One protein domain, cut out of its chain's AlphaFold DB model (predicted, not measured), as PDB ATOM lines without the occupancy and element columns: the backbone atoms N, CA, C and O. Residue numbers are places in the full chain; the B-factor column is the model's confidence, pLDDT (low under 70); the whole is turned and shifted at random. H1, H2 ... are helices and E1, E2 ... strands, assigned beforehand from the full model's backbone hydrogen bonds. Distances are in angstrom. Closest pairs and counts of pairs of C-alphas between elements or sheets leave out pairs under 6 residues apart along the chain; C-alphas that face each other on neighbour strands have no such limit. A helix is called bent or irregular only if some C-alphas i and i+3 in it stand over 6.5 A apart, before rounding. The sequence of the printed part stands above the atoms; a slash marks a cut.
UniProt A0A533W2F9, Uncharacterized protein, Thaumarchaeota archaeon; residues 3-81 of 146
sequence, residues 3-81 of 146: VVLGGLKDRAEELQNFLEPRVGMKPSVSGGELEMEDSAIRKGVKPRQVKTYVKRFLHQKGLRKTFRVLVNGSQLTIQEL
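AT A GLANCE: This is residues 3 to 81 of the 146 residues of an uncharacterized protein of Thaumarchaeota archaeon (UniProt A0A533W2F9). A kinked helix H1 and a straight helix H3 meet steeply in the middle of a small body, with a long two-stranded hairpin, E3 and E4, packed on H3 and a short hairpin, E1 and E2, packed on H1. The beginning of H1 also reaches E4, and the little helix H2 sits at one end of the longest axis, farthest from the middle. The 79 printed residues hold three named helices and four named strands in the order H1, E1, E2, H2, H3, E3, E4, with two separate antiparallel sheets, E1 - E2 and E3 - E4; the class is mixed, helices and strands. The whole is compact, with a radius of gyration of the C-alphas of 11.4 A and spans of 33 by 23 by 22 A.

HOW THE PARTS SIT: H1, residues 6 to 24, has a kink of 77 degrees near residue 13; it is irregular, with C-alphas 10 and 13 7.8 A apart. E1, residues 28 to 30, and E2, residues 33 to 35, form an antiparallel hairpin, with N 28 and O 35 2.8 A apart, within hydrogen-bond range. The closest C-alphas of H1 and E1 are those of Ala 12 and Val 29, 6.8 A apart. H2, residues 39 to 42, is close to H1 but not clearly touching: Val 23 and Ala 40 have the closest C-alphas, 7.8 A apart. H3, residues 47 to 60, touches H1 with H1's residues 15 to 23 alone, closest at the C-alphas of Leu 19 and Tyr 53, 7.2 A. Their lines stand at a steep tilt of 66 degrees, opposite ways. E3, residues 67 to 72, has its closest C-alpha to H3 at Val 69, 6.7 A from that of Lys 51. E4, residues 75 to 80, forms an antiparallel hairpin with E3 at 156 degrees between their directions; N 70 and O 77, 2.8 A apart, are within hydrogen-bond range. The closest C-alphas of H1 and E4 are those of Gly 6 and Ile 78, 5.5 A apart. E2 and E4 are apart. Every O i to N i+4 pair is within hydrogen-bond range in H3, 8 of 15 are in H1, and H2 is too short for such a pair.

IN THESE COORDINATES: H1 begins at C-alpha 6, (250.646, 185.385, 300.299), and measures 23.9 A. E1 measures 6.5 A, E2 6.3 A and H2 5.0 A. H3 measures 20.0 A, from C-alpha 47 at (252.295, 200.784, 293.054). E3 measures 16.2 A, and E4, 16.5 A, ends at C-alpha 80, (254.688, 186.618, 306.126).

THE WHOLE: The C-alphas of Arg 42 and Lys 65 are the two farthest apart, at 33.3 A. The printed part, residues 3 to 81, has no cut. No link is long: H3 to E3 is short, and the others are tight. The mean pLDDT of the printed part is 84.2; residue 31 and residues 38 to 42 are under 70.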
ATOM      1  N   VAL A   3     249.044 192.225 292.558       86.56
ATOM      2  CA  VAL A   3     249.265 192.126 294.007       86.56
ATOM      3  C   VAL A   3     249.213 190.657 294.431       86.56
ATOM      4  O   VAL A   3     248.186 190.013 294.306       86.56
ATOM      5  N   VAL A   4     250.306 190.117 294.951       88.19
ATOM      6  CA  VAL A   4     250.391 188.752 295.480       88.19
ATOM      7  C   VAL A   4     250.106 188.800 296.979       88.19
ATOM      8  O   VAL A   4     250.830 189.470 297.719       88.19
ATOM      9  N   LEU A   5     249.042 188.121 297.417       85.44
ATOM     10  CA  LEU A   5     248.515 188.238 298.781       85.44
ATOM     11  C   LEU A   5     249.206 187.319 299.798       85.44
ATOM     12  O   LEU A   5     249.063 187.560 300.993       85.44
ATOM     13  N   GLY A   6     249.985 186.319 299.368       85.81
ATOM     14  CA  GLY A   6     250.646 185.385 300.299       85.81
ATOM     15  C   GLY A   6     249.604 184.632 301.127       85.81
ATOM     16  O   GLY A   6     248.606 184.224 300.547       85.81
ATOM     17  N   GLY A   7     249.770 184.493 302.444       80.81
ATOM     18  CA  GLY A   7     248.738 183.989 303.366       80.81
ATOM     19  C   GLY A   7     247.733 185.036 303.843       80.81
ATOM     20  O   GLY A   7     246.966 184.788 304.762       80.81
ATOM     21  N   LEU A   8     247.653 186.201 303.191       83.19
ATOM     22  CA  LEU A   8     246.535 187.133 303.372       83.19
ATOM     23  C   LEU A   8     245.313 186.774 302.494       83.19
ATOM     24  O   LEU A   8     244.420 187.609 302.327       83.19
ATOM     25  N   LYS A   9     245.272 185.571 301.891       84.19
ATOM     26  CA  LYS A   9     244.210 185.156 300.946       84.19
ATOM     27  C   LYS A   9     242.829 185.160 301.586       84.19
ATOM     28  O   LYS A   9     241.881 185.603 300.948       84.19
ATOM     29  N   ASP A  10     242.739 184.766 302.852       84.62
ATOM     30  CA  ASP A  10     241.469 184.679 303.587       84.62
ATOM     31  C   ASP A  10     240.793 186.045 303.760       84.62
ATOM     32  O   ASP A  10     239.595 186.136 304.003       84.62
ATOM     33  N   ARG A  11     241.561 187.134 303.622       84.56
ATOM     34  CA  ARG A  11     241.078 188.518 303.749       84.56
ATOM     35  C   ARG A  11     241.108 189.273 302.419       84.56
ATOM     36  O   ARG A  11     241.079 190.505 302.410       84.56
ATOM     37  N   ALA A  12     241.178 188.558 301.295       86.00
ATOM     38  CA  ALA A  12     241.243 189.161 299.967       86.00
ATOM     39  C   ALA A  12     240.011 190.030 299.655       86.00
ATOM     40  O   ALA A  12     240.163 191.136 299.138       86.00
ATOM     41  N   GLU A  13     238.814 189.574 300.032       88.12
ATOM     42  CA  GLU A  13     237.556 190.308 299.822       88.12
ATOM     43  C   GLU A  13     237.497 191.604 300.642       88.12
ATOM     44  O   GLU A  13     237.123 192.666 300.141       88.12
ATOM     45  N   GLU A  14     237.937 191.558 301.903       88.56
ATOM     46  CA  GLU A  14     238.012 192.748 302.753       88.56
ATOM     47  C   GLU A  14     238.980 193.785 302.177       88.56
ATOM     48  O   GLU A  14     238.703 194.988 302.177       88.56
ATOM     49  N   LEU A  15     240.124 193.315 301.671       87.56
ATOM     50  CA  LEU A  15     241.120 194.174 301.051       87.56
ATOM     51  C   LEU A  15     240.589 194.790 299.750       87.56
ATOM     52  O   LEU A  15     240.831 195.971 299.498       87.56
ATOM     53  N   GLN A  16     239.842 194.029 298.950       88.31
ATOM     54  CA  GLN A  16     239.179 194.522 297.744       88.31
ATOM     55  C   GLN A  16     238.212 195.668 298.075       88.31
ATOM     56  O   GLN A  16     238.348 196.757 297.513       88.31
ATOM     57  N   ASN A  17     237.319 195.463 299.046       89.94
ATOM     58  CA  ASN A  17     236.356 196.474 299.496       89.94
ATOM     59  C   ASN A  17     237.046 197.714 300.089       89.94
ATOM     60  O   ASN A  17     236.572 198.837 299.935       89.94
ATOM     61  N   PHE A  18     238.193 197.538 300.752       88.69
ATOM     62  CA  PHE A  18     238.975 198.653 301.285       88.69
ATOM     63  C   PHE A  18     239.662 199.477 300.186       88.69
ATOM     64  O   PHE A  18     239.792 200.700 300.304       88.69
ATOM     65  N   LEU A  19     240.135 198.816 299.128       87.50
ATOM     66  CA  LEU A  19     240.838 199.464 298.023       87.50
ATOM     67  C   LEU A  19     239.887 200.154 297.046       87.50
ATOM     68  O   LEU A  19     240.259 201.198 296.510       87.50
ATOM     69  N   GLU A  20     238.671 199.644 296.857       85.19
ATOM     70  CA  GLU A  20     237.677 200.195 295.930       85.19
ATOM     71  C   GLU A  20     237.450 201.716 296.077       85.19
ATOM     72  O   GLU A  20     237.697 202.442 295.107       85.19
ATOM     73  N   PRO A  21     237.119 202.264 297.263       86.94
ATOM     74  CA  PRO A  21     236.931 203.707 297.433       86.94
ATOM     75  C   PRO A  21     238.244 204.506 297.390       86.94
ATOM     76  O   PRO A  21     238.228 205.722 297.220       86.94
ATOM     77  N   ARG A  22     239.400 203.858 297.580       84.19
ATOM     78  CA  ARG A  22     240.714 204.526 297.664       84.19
ATOM     79  C   ARG A  22     241.400 204.645 296.311       84.19
ATOM     80  O   ARG A  22     242.094 205.625 296.054       84.19
ATOM     81  N   VAL A  23     241.240 203.618 295.489       79.12
ATOM     82  CA  VAL A  23     241.805 203.502 294.144       79.12
ATOM     83  C   VAL A  23     240.761 203.910 293.093       79.12
ATOM     84  O   VAL A  23     241.117 204.231 291.961       79.12
ATOM     85  N   GLY A  24     239.478 203.966 293.473       75.75
ATOM     86  CA  GLY A  24     238.368 204.325 292.588       75.75
ATOM     87  C   GLY A  24     238.091 203.254 291.534       75.75
ATOM     88  O   GLY A  24     237.658 203.579 290.423       75.75
ATOM     89  N   MET A  25     238.448 202.004 291.842       76.25
ATOM     90  CA  MET A  25     238.317 200.823 290.994       76.25
ATOM     91  C   MET A  25     238.246 199.576 291.863       76.25
ATOM     92  O   MET A  25     239.003 199.464 292.827       76.25
ATOM     93  N   LYS A  26     237.396 198.627 291.478       81.12
ATOM     94  CA  LYS A  26     237.278 197.330 292.136       81.12
ATOM     95  C   LYS A  26     238.346 196.380 291.583       81.12
ATOM     96  O   LYS A  26     238.282 196.036 290.405       81.12
ATOM     97  N   PRO A  27     239.358 195.987 292.372       81.75
ATOM     98  CA  PRO A  27     240.367 195.058 291.888       81.75
ATOM     99  C   PRO A  27     239.796 193.628 291.853       81.75
ATOM    100  O   PRO A  27     238.912 193.302 292.644       81.75
ATOM    101  N   SER A  28     240.248 192.796 290.915       83.69
ATOM    102  CA  SER A  28     239.759 191.423 290.733       83.69
ATOM    103  C   SER A  28     240.540 190.459 291.623       83.69
ATOM    104  O   SER A  28     241.770 190.528 291.671       83.69
ATOM    105  N   VAL A  29     239.846 189.577 292.341       83.12
ATOM    106  CA  VAL A  29     240.464 188.579 293.224       83.12
ATOM    107  C   VAL A  29     240.519 187.243 292.490       83.12
ATOM    108  O   VAL A  29     239.487 186.709 292.097       83.12
ATOM    109  N   SER A  30     241.720 186.690 292.331       76.81
ATOM    110  CA  SER A  30     241.951 185.370 291.739       76.81
ATOM    111  C   SER A  30     242.867 184.547 292.645       76.81
ATOM    112  O   SER A  30     244.069 184.786 292.708       76.81
ATOM    113  N   GLY A  31     242.299 183.610 293.415       65.81
ATOM    114  CA  GLY A  31     243.028 182.503 294.065       65.81
ATOM    115  C   GLY A  31     244.221 182.845 294.981       65.81
ATOM    116  O   GLY A  31     245.088 181.996 295.218       65.81
ATOM    117  N   GLY A  32     244.306 184.072 295.503       77.50
ATOM    118  CA  GLY A  32     245.459 184.560 296.280       77.50
ATOM    119  C   GLY A  32     246.269 185.664 295.605       77.50
ATOM    120  O   GLY A  32     247.307 186.085 296.117       77.50
ATOM    121  N   GLU A  33     245.782 186.152 294.477       83.69
ATOM    122  CA  GLU A  33     246.310 187.294 293.759       83.69
ATOM    123  C   GLU A  33     245.191 188.317 293.554       83.69
ATOM    124  O   GLU A  33     244.020 187.983 293.373       83.69
ATOM    125  N   LEU A  34     245.562 189.587 293.637       85.50
ATOM    126  CA  LEU A  34     244.704 190.733 293.413       85.50
ATOM    127  C   LEU A  34     245.208 191.440 292.160       85.50
ATOM    128  O   LEU A  34     246.284 192.045 292.144       85.50
ATOM    129  N   GLU A  35     244.438 191.333 291.088       83.94
ATOM    130  CA  GLU A  35     244.750 191.972 289.821       83.94
ATOM    131  C   GLU A  35     244.025 193.308 289.723       83.94
ATOM    132  O   GLU A  35     242.804 193.414 289.844       83.94
ATOM    133  N   MET A  36     244.805 194.364 289.515       79.88
ATOM    134  CA  MET A  36     244.272 195.665 289.152       79.88
ATOM    135  C   MET A  36     244.338 195.795 287.640       79.88
ATOM    136  O   MET A  36     245.433 195.785 287.065       79.88
ATOM    137  N   GLU A  37     243.158 195.939 287.046       73.38
ATOM    138  CA  GLU A  37     242.950 196.153 285.618       73.38
ATOM    139  C   GLU A  37     243.797 197.331 285.099       73.38
ATOM    140  O   GLU A  37     244.046 198.305 285.820       73.38
ATOM    141  N   ASP A  38     244.232 197.276 283.838       67.00
ATOM    142  CA  ASP A  38     245.113 198.285 283.220       67.00
ATOM    143  C   ASP A  38     244.508 199.696 283.174       67.00
ATOM    144  O   ASP A  38     245.225 200.699 283.082       67.00
ATOM    145  N   SER A  39     243.193 199.809 283.355       62.94
ATOM    146  CA  SER A  39     242.500 201.072 283.612       62.94
ATOM    147  C   SER A  39     243.088 201.830 284.823       62.94
ATOM    148  O   SER A  39     243.120 203.062 284.822       62.94
ATOM    149  N   ALA A  40     243.645 201.130 285.819       61.53
ATOM    150  CA  ALA A  40     244.333 201.734 286.965       61.53
ATOM    151  C   ALA A  40     245.664 202.390 286.567       61.53
ATOM    152  O   ALA A  40     246.037 203.436 287.105       61.53
ATOM    153  N   ILE A  41     246.356 201.810 285.584       64.25
ATOM    154  CA  ILE A  41     247.591 202.368 285.023       64.25
ATOM    155  C   ILE A  41     247.263 203.660 284.271       64.25
ATOM    156  O   ILE A  41     247.947 204.665 284.453       64.25
ATOM    157  N   ARG A  42     246.156 203.675 283.512       63.06
ATOM    158  CA  ARG A  42     245.661 204.881 282.823       63.06
ATOM    159  C   ARG A  42     245.266 205.996 283.794       63.06
ATOM    160  O   ARG A  42     245.530 207.160 283.518       63.06
ATOM    161  N   LYS A  43     244.696 205.649 284.954       70.25
ATOM    162  CA  LYS A  43     244.399 206.594 286.049       70.25
ATOM    163  C   LYS A  43     245.642 207.023 286.848       70.25
ATOM    164  O   LYS A  43     245.526 207.822 287.773       70.25
ATOM    165  N   GLY A  44     246.831 206.514 286.513       74.38
ATOM    166  CA  GLY A  44     248.088 206.896 287.155       74.38
ATOM    167  C   GLY A  44     248.268 206.339 288.570       74.38
ATOM    168  O   GLY A  44     249.049 206.894 289.349       74.38
ATOM    169  N   VAL A  45     247.566 205.258 288.925       79.75
ATOM    170  CA  VAL A  45     247.683 204.628 290.245       79.75
ATOM    171  C   VAL A  45     249.085 204.046 290.396       79.75
ATOM    172  O   VAL A  45     249.474 203.099 289.712       79.75
ATOM    173  N   LYS A  46     249.870 204.621 291.311       86.38
ATOM    174  CA  LYS A  46     251.254 204.188 291.530       86.38
ATOM    175  C   LYS A  46     251.278 202.955 292.442       86.38
ATOM    176  O   LYS A  46     250.659 202.996 293.509       86.38
ATOM    177  N   PRO A  47     252.108 201.933 292.160       87.44
ATOM    178  CA  PRO A  47     252.295 200.784 293.054       87.44
ATOM    179  C   PRO A  47     252.649 201.182 294.492       87.44
ATOM    180  O   PRO A  47     252.232 200.557 295.464       87.44
ATOM    181  N   ARG A  48     253.378 202.295 294.643       88.50
ATOM    182  CA  ARG A  48     253.724 202.882 295.943       88.50
ATOM    183  C   ARG A  48     252.510 203.379 296.733       88.50
ATOM    184  O   ARG A  48     252.522 203.264 297.952       88.50
ATOM    185  N   GLN A  49     251.478 203.912 296.076       88.94
ATOM    186  CA  GLN A  49     250.244 204.333 296.751       88.94
ATOM    187  C   GLN A  49     249.454 203.116 297.225       88.94
ATOM    188  O   GLN A  49     249.059 203.057 298.387       88.94
ATOM    189  N   VAL A  50     249.321 202.106 296.362       88.44
ATOM    190  CA  VAL A  50     248.665 200.839 296.713       88.44
ATOM    191  C   VAL A  50     249.379 200.185 297.894       88.44
ATOM    192  O   VAL A  50     248.731 199.797 298.859       88.44
ATOM    193  N   LYS A  51     250.718 200.186 297.909       90.94
ATOM    194  CA  LYS A  51     251.520 199.726 299.056       90.94
ATOM    195  C   LYS A  51     251.135 200.434 300.347       90.94
ATOM    196  O   LYS A  51     251.032 199.783 301.381       90.94
ATOM    197  N   THR A  52     250.949 201.749 300.305       92.25
ATOM    198  CA  THR A  52     250.548 202.536 301.475       92.25
ATOM    199  C   THR A  52     249.150 202.154 301.953       92.25
ATOM    200  O   THR A  52     248.957 201.979 303.154       92.25
ATOM    201  N   TYR A  53     248.194 201.960 301.044       91.88
ATOM    202  CA  TYR A  53     246.842 201.531 301.406       91.88
ATOM    203  C   TYR A  53     246.818 200.120 301.990       91.88
ATOM    204  O   TYR A  53     246.275 199.934 303.075       91.88
ATOM    205  N   VAL A  54     247.494 199.161 301.354       90.19
ATOM    206  CA  VAL A  54     247.631 197.785 301.863       90.19
ATOM    207  C   VAL A  54     248.309 197.788 303.234       90.19
ATOM    208  O   VAL A  54     247.838 197.157 304.174       90.19
ATOM    209  N   LYS A  55     249.379 198.573 303.406       91.56
ATOM    210  CA  LYS A  55     250.021 198.760 304.713       91.56
ATOM    211  C   LYS A  55     249.045 199.277 305.766       91.56
ATOM    212  O   LYS A  55     249.099 198.812 306.899       91.56
ATOM    213  N   ARG A  56     248.196 200.243 305.412       92.06
ATOM    214  CA  ARG A  56     247.211 200.837 306.322       92.06
ATOM    215  C   ARG A  56     246.122 199.838 306.708       92.06
ATOM    216  O   ARG A  56     245.786 199.770 307.882       92.06
ATOM    217  N   PHE A  57     245.661 199.029 305.758       91.06
ATOM    218  CA  PHE A  57     244.751 197.913 306.011       91.06
ATOM    219  C   PHE A  57     245.349 196.913 307.015       91.06
ATOM    220  O   PHE A  57     244.713 196.580 308.012       91.06
ATOM    221  N   LEU A  58     246.618 196.522 306.832       91.06
ATOM    222  CA  LEU A  58     247.309 195.623 307.766       91.06
ATOM    223  C   LEU A  58     247.447 196.215 309.176       91.06
ATOM    224  O   LEU A  58     247.342 195.479 310.150       91.06
ATOM    225  N   HIS A  59     247.647 197.531 309.307       90.19
ATOM    226  CA  HIS A  59     247.630 198.195 310.618       90.19
ATOM    227  C   HIS A  59     246.248 198.147 311.270       90.19
ATOM    228  O   HIS A  59     246.152 197.812 312.443       90.19
ATOM    229  N   GLN A  60     245.185 198.444 310.517       89.25
ATOM    230  CA  GLN A  60     243.815 198.409 311.042       89.25
ATOM    231  C   GLN A  60     243.412 197.013 311.524       89.25
ATOM    232  O   GLN A  60     242.644 196.887 312.470       89.25
ATOM    233  N   LYS A  61     243.949 195.969 310.887       88.19
ATOM    234  CA  LYS A  61     243.688 194.567 311.224       88.19
ATOM    235  C   LYS A  61     244.677 193.973 312.240       88.19
ATOM    236  O   LYS A  61     244.602 192.775 312.492       88.19
ATOM    237  N   GLY A  62     245.623 194.759 312.767       87.75
ATOM    238  CA  GLY A  62     246.649 194.294 313.716       87.75
ATOM    239  C   GLY A  62     247.732 193.384 313.113       87.75
ATOM    240  O   GLY A  62     248.621 192.919 313.813       87.75
ATOM    241  N   LEU A  63     247.710 193.170 311.798       88.12
ATOM    242  CA  LEU A  63     248.557 192.219 311.072       88.12
ATOM    243  C   LEU A  63     249.903 192.796 310.615       88.12
ATOM    244  O   LEU A  63     250.666 192.146 309.906       88.12
ATOM    245  N   ARG A  64     250.219 194.044 310.970       86.12
ATOM    246  CA  ARG A  64     251.441 194.694 310.479       86.12
ATOM    247  C   ARG A  64     252.729 194.028 310.977       86.12
ATOM    248  O   ARG A  64     253.754 194.130 310.306       86.12
ATOM    249  N   LYS A  65     252.672 193.391 312.139       84.81
ATOM    250  CA  LYS A  65     253.813 192.709 312.759       84.81
ATOM    251  C   LYS A  65     254.119 191.392 312.040       84.81
ATOM    252  O   LYS A  65     255.279 191.066 311.826       84.81
ATOM    253  N   THR A  66     253.061 190.727 311.574       86.69
ATOM    254  CA  THR A  66     253.094 189.427 310.893       86.69
ATOM    255  C   THR A  66     253.298 189.534 309.387       86.69
ATOM    256  O   THR A  66     253.740 188.580 308.774       86.69
ATOM    257  N   PHE A  67     252.966 190.660 308.745       88.19
ATOM    258  CA  PHE A  67     253.047 190.773 307.284       88.19
ATOM    259  C   PHE A  67     253.857 191.986 306.830       88.19
ATOM    260  O   PHE A  67     253.598 193.139 307.196       88.19
ATOM    261  N   ARG A  68     254.800 191.740 305.917       88.69
ATOM    262  CA  ARG A  68     255.595 192.762 305.240       88.69
ATOM    263  C   ARG A  68     255.129 192.942 303.801       88.69
ATOM    264  O   ARG A  68     255.020 192.000 303.030       88.69
ATOM    265  N   VAL A  69     254.936 194.200 303.410       90.56
ATOM    266  CA  VAL A  69     254.548 194.567 302.042       90.56
ATOM    267  C   VAL A  69     255.761 195.068 301.259       90.56
ATOM    268  O   VAL A  69     256.368 196.091 301.611       90.56
ATOM    269  N   LEU A  70     256.084 194.385 300.168       90.56
ATOM    270  CA  LEU A  70     257.150 194.711 299.223       90.56
ATOM    271  C   LEU A  70     256.557 195.156 297.883       90.56
ATOM    272  O   LEU A  70     255.431 194.819 297.537       90.56
ATOM    273  N   VAL A  71     257.303 195.986 297.158       90.88
ATOM    274  CA  VAL A  71     256.937 196.435 295.808       90.88
ATOM    275  C   VAL A  71     258.148 196.210 294.927       90.88
ATOM    276  O   VAL A  71     259.192 196.806 295.192       90.88
ATOM    277  N   ASN A  72     257.968 195.406 293.886       89.56
ATOM    278  CA  ASN A  72     258.959 195.077 292.874       89.56
ATOM    279  C   ASN A  72     258.442 195.604 291.531       89.56
ATOM    280  O   ASN A  72     257.672 194.945 290.837       89.56
ATOM    281  N   GLY A  73     258.795 196.848 291.195       85.50
ATOM    282  CA  GLY A  73     258.309 197.506 289.979       85.50
ATOM    283  C   GLY A  73     256.778 197.607 289.932       85.50
ATOM    284  O   GLY A  73     256.186 198.383 290.683       85.50
ATOM    285  N   SER A  74     256.154 196.823 289.044       84.06
ATOM    286  CA  SER A  74     254.694 196.752 288.829       84.06
ATOM    287  C   SER A  74     254.004 195.633 289.632       84.06
ATOM    288  O   SER A  74     252.800 195.406 289.505       84.06
ATOM    289  N   GLN A  75     254.756 194.912 290.463       87.12
ATOM    290  CA  GLN A  75     254.231 193.856 291.321       87.12
ATOM    291  C   GLN A  75     254.344 194.248 292.791       87.12
ATOM    292  O   GLN A  75     255.290 194.914 293.217       87.12
ATOM    293  N   LEU A  76     253.356 193.844 293.576       90.44
ATOM    294  CA  LEU A  76     253.280 194.105 295.005       90.44
ATOM    295  C   LEU A  76     253.130 192.765 295.713       90.44
ATOM    296  O   LEU A  76     252.235 192.007 295.373       90.44
ATOM    297  N   THR A  77     254.003 192.457 296.661       90.31
ATOM    298  CA  THR A  77     254.051 191.136 297.299       90.31
ATOM    299  C   THR A  77     253.897 191.302 298.797       90.31
ATOM    300  O   THR A  77     254.599 192.112 299.409       90.31
ATOM    301  N   ILE A  78     252.972 190.553 299.384       90.25
ATOM    302  CA  ILE A  78     252.799 190.453 300.828       90.25
ATOM    303  C   ILE A  78     253.517 189.178 301.275       90.25
ATOM    304  O   ILE A  78     253.203 188.092 300.800       90.25
ATOM    305  N   GLN A  79     254.523 189.333 302.131       88.50
ATOM    306  CA  GLN A  79     255.273 188.234 302.737       88.50
ATOM    307  C   GLN A  79     254.909 188.126 304.212       88.50
ATOM    308  O   GLN A  79     254.807 189.149 304.894       88.50
ATOM    309  N   GLU A  80     254.761 186.901 304.698       85.62
ATOM    310  CA  GLU A  80     254.688 186.618 306.126       85.62
ATOM    311  C   GLU A  80     256.059 186.809 306.764       85.62
ATOM    312  O   GLU A  80     257.098 186.446 306.215       85.62
ATOM    313  N   LEU A  81     256.044 187.472 307.907       83.12
ATOM    314  CA  LEU A  81     257.169 187.718 308.775       83.12
ATOM    315  C   LEU A  81     256.814 187.036 310.095       83.12
ATOM    316  O   LEU A  81     256.011 187.549 310.874       83.12
TER     317      LEU A  81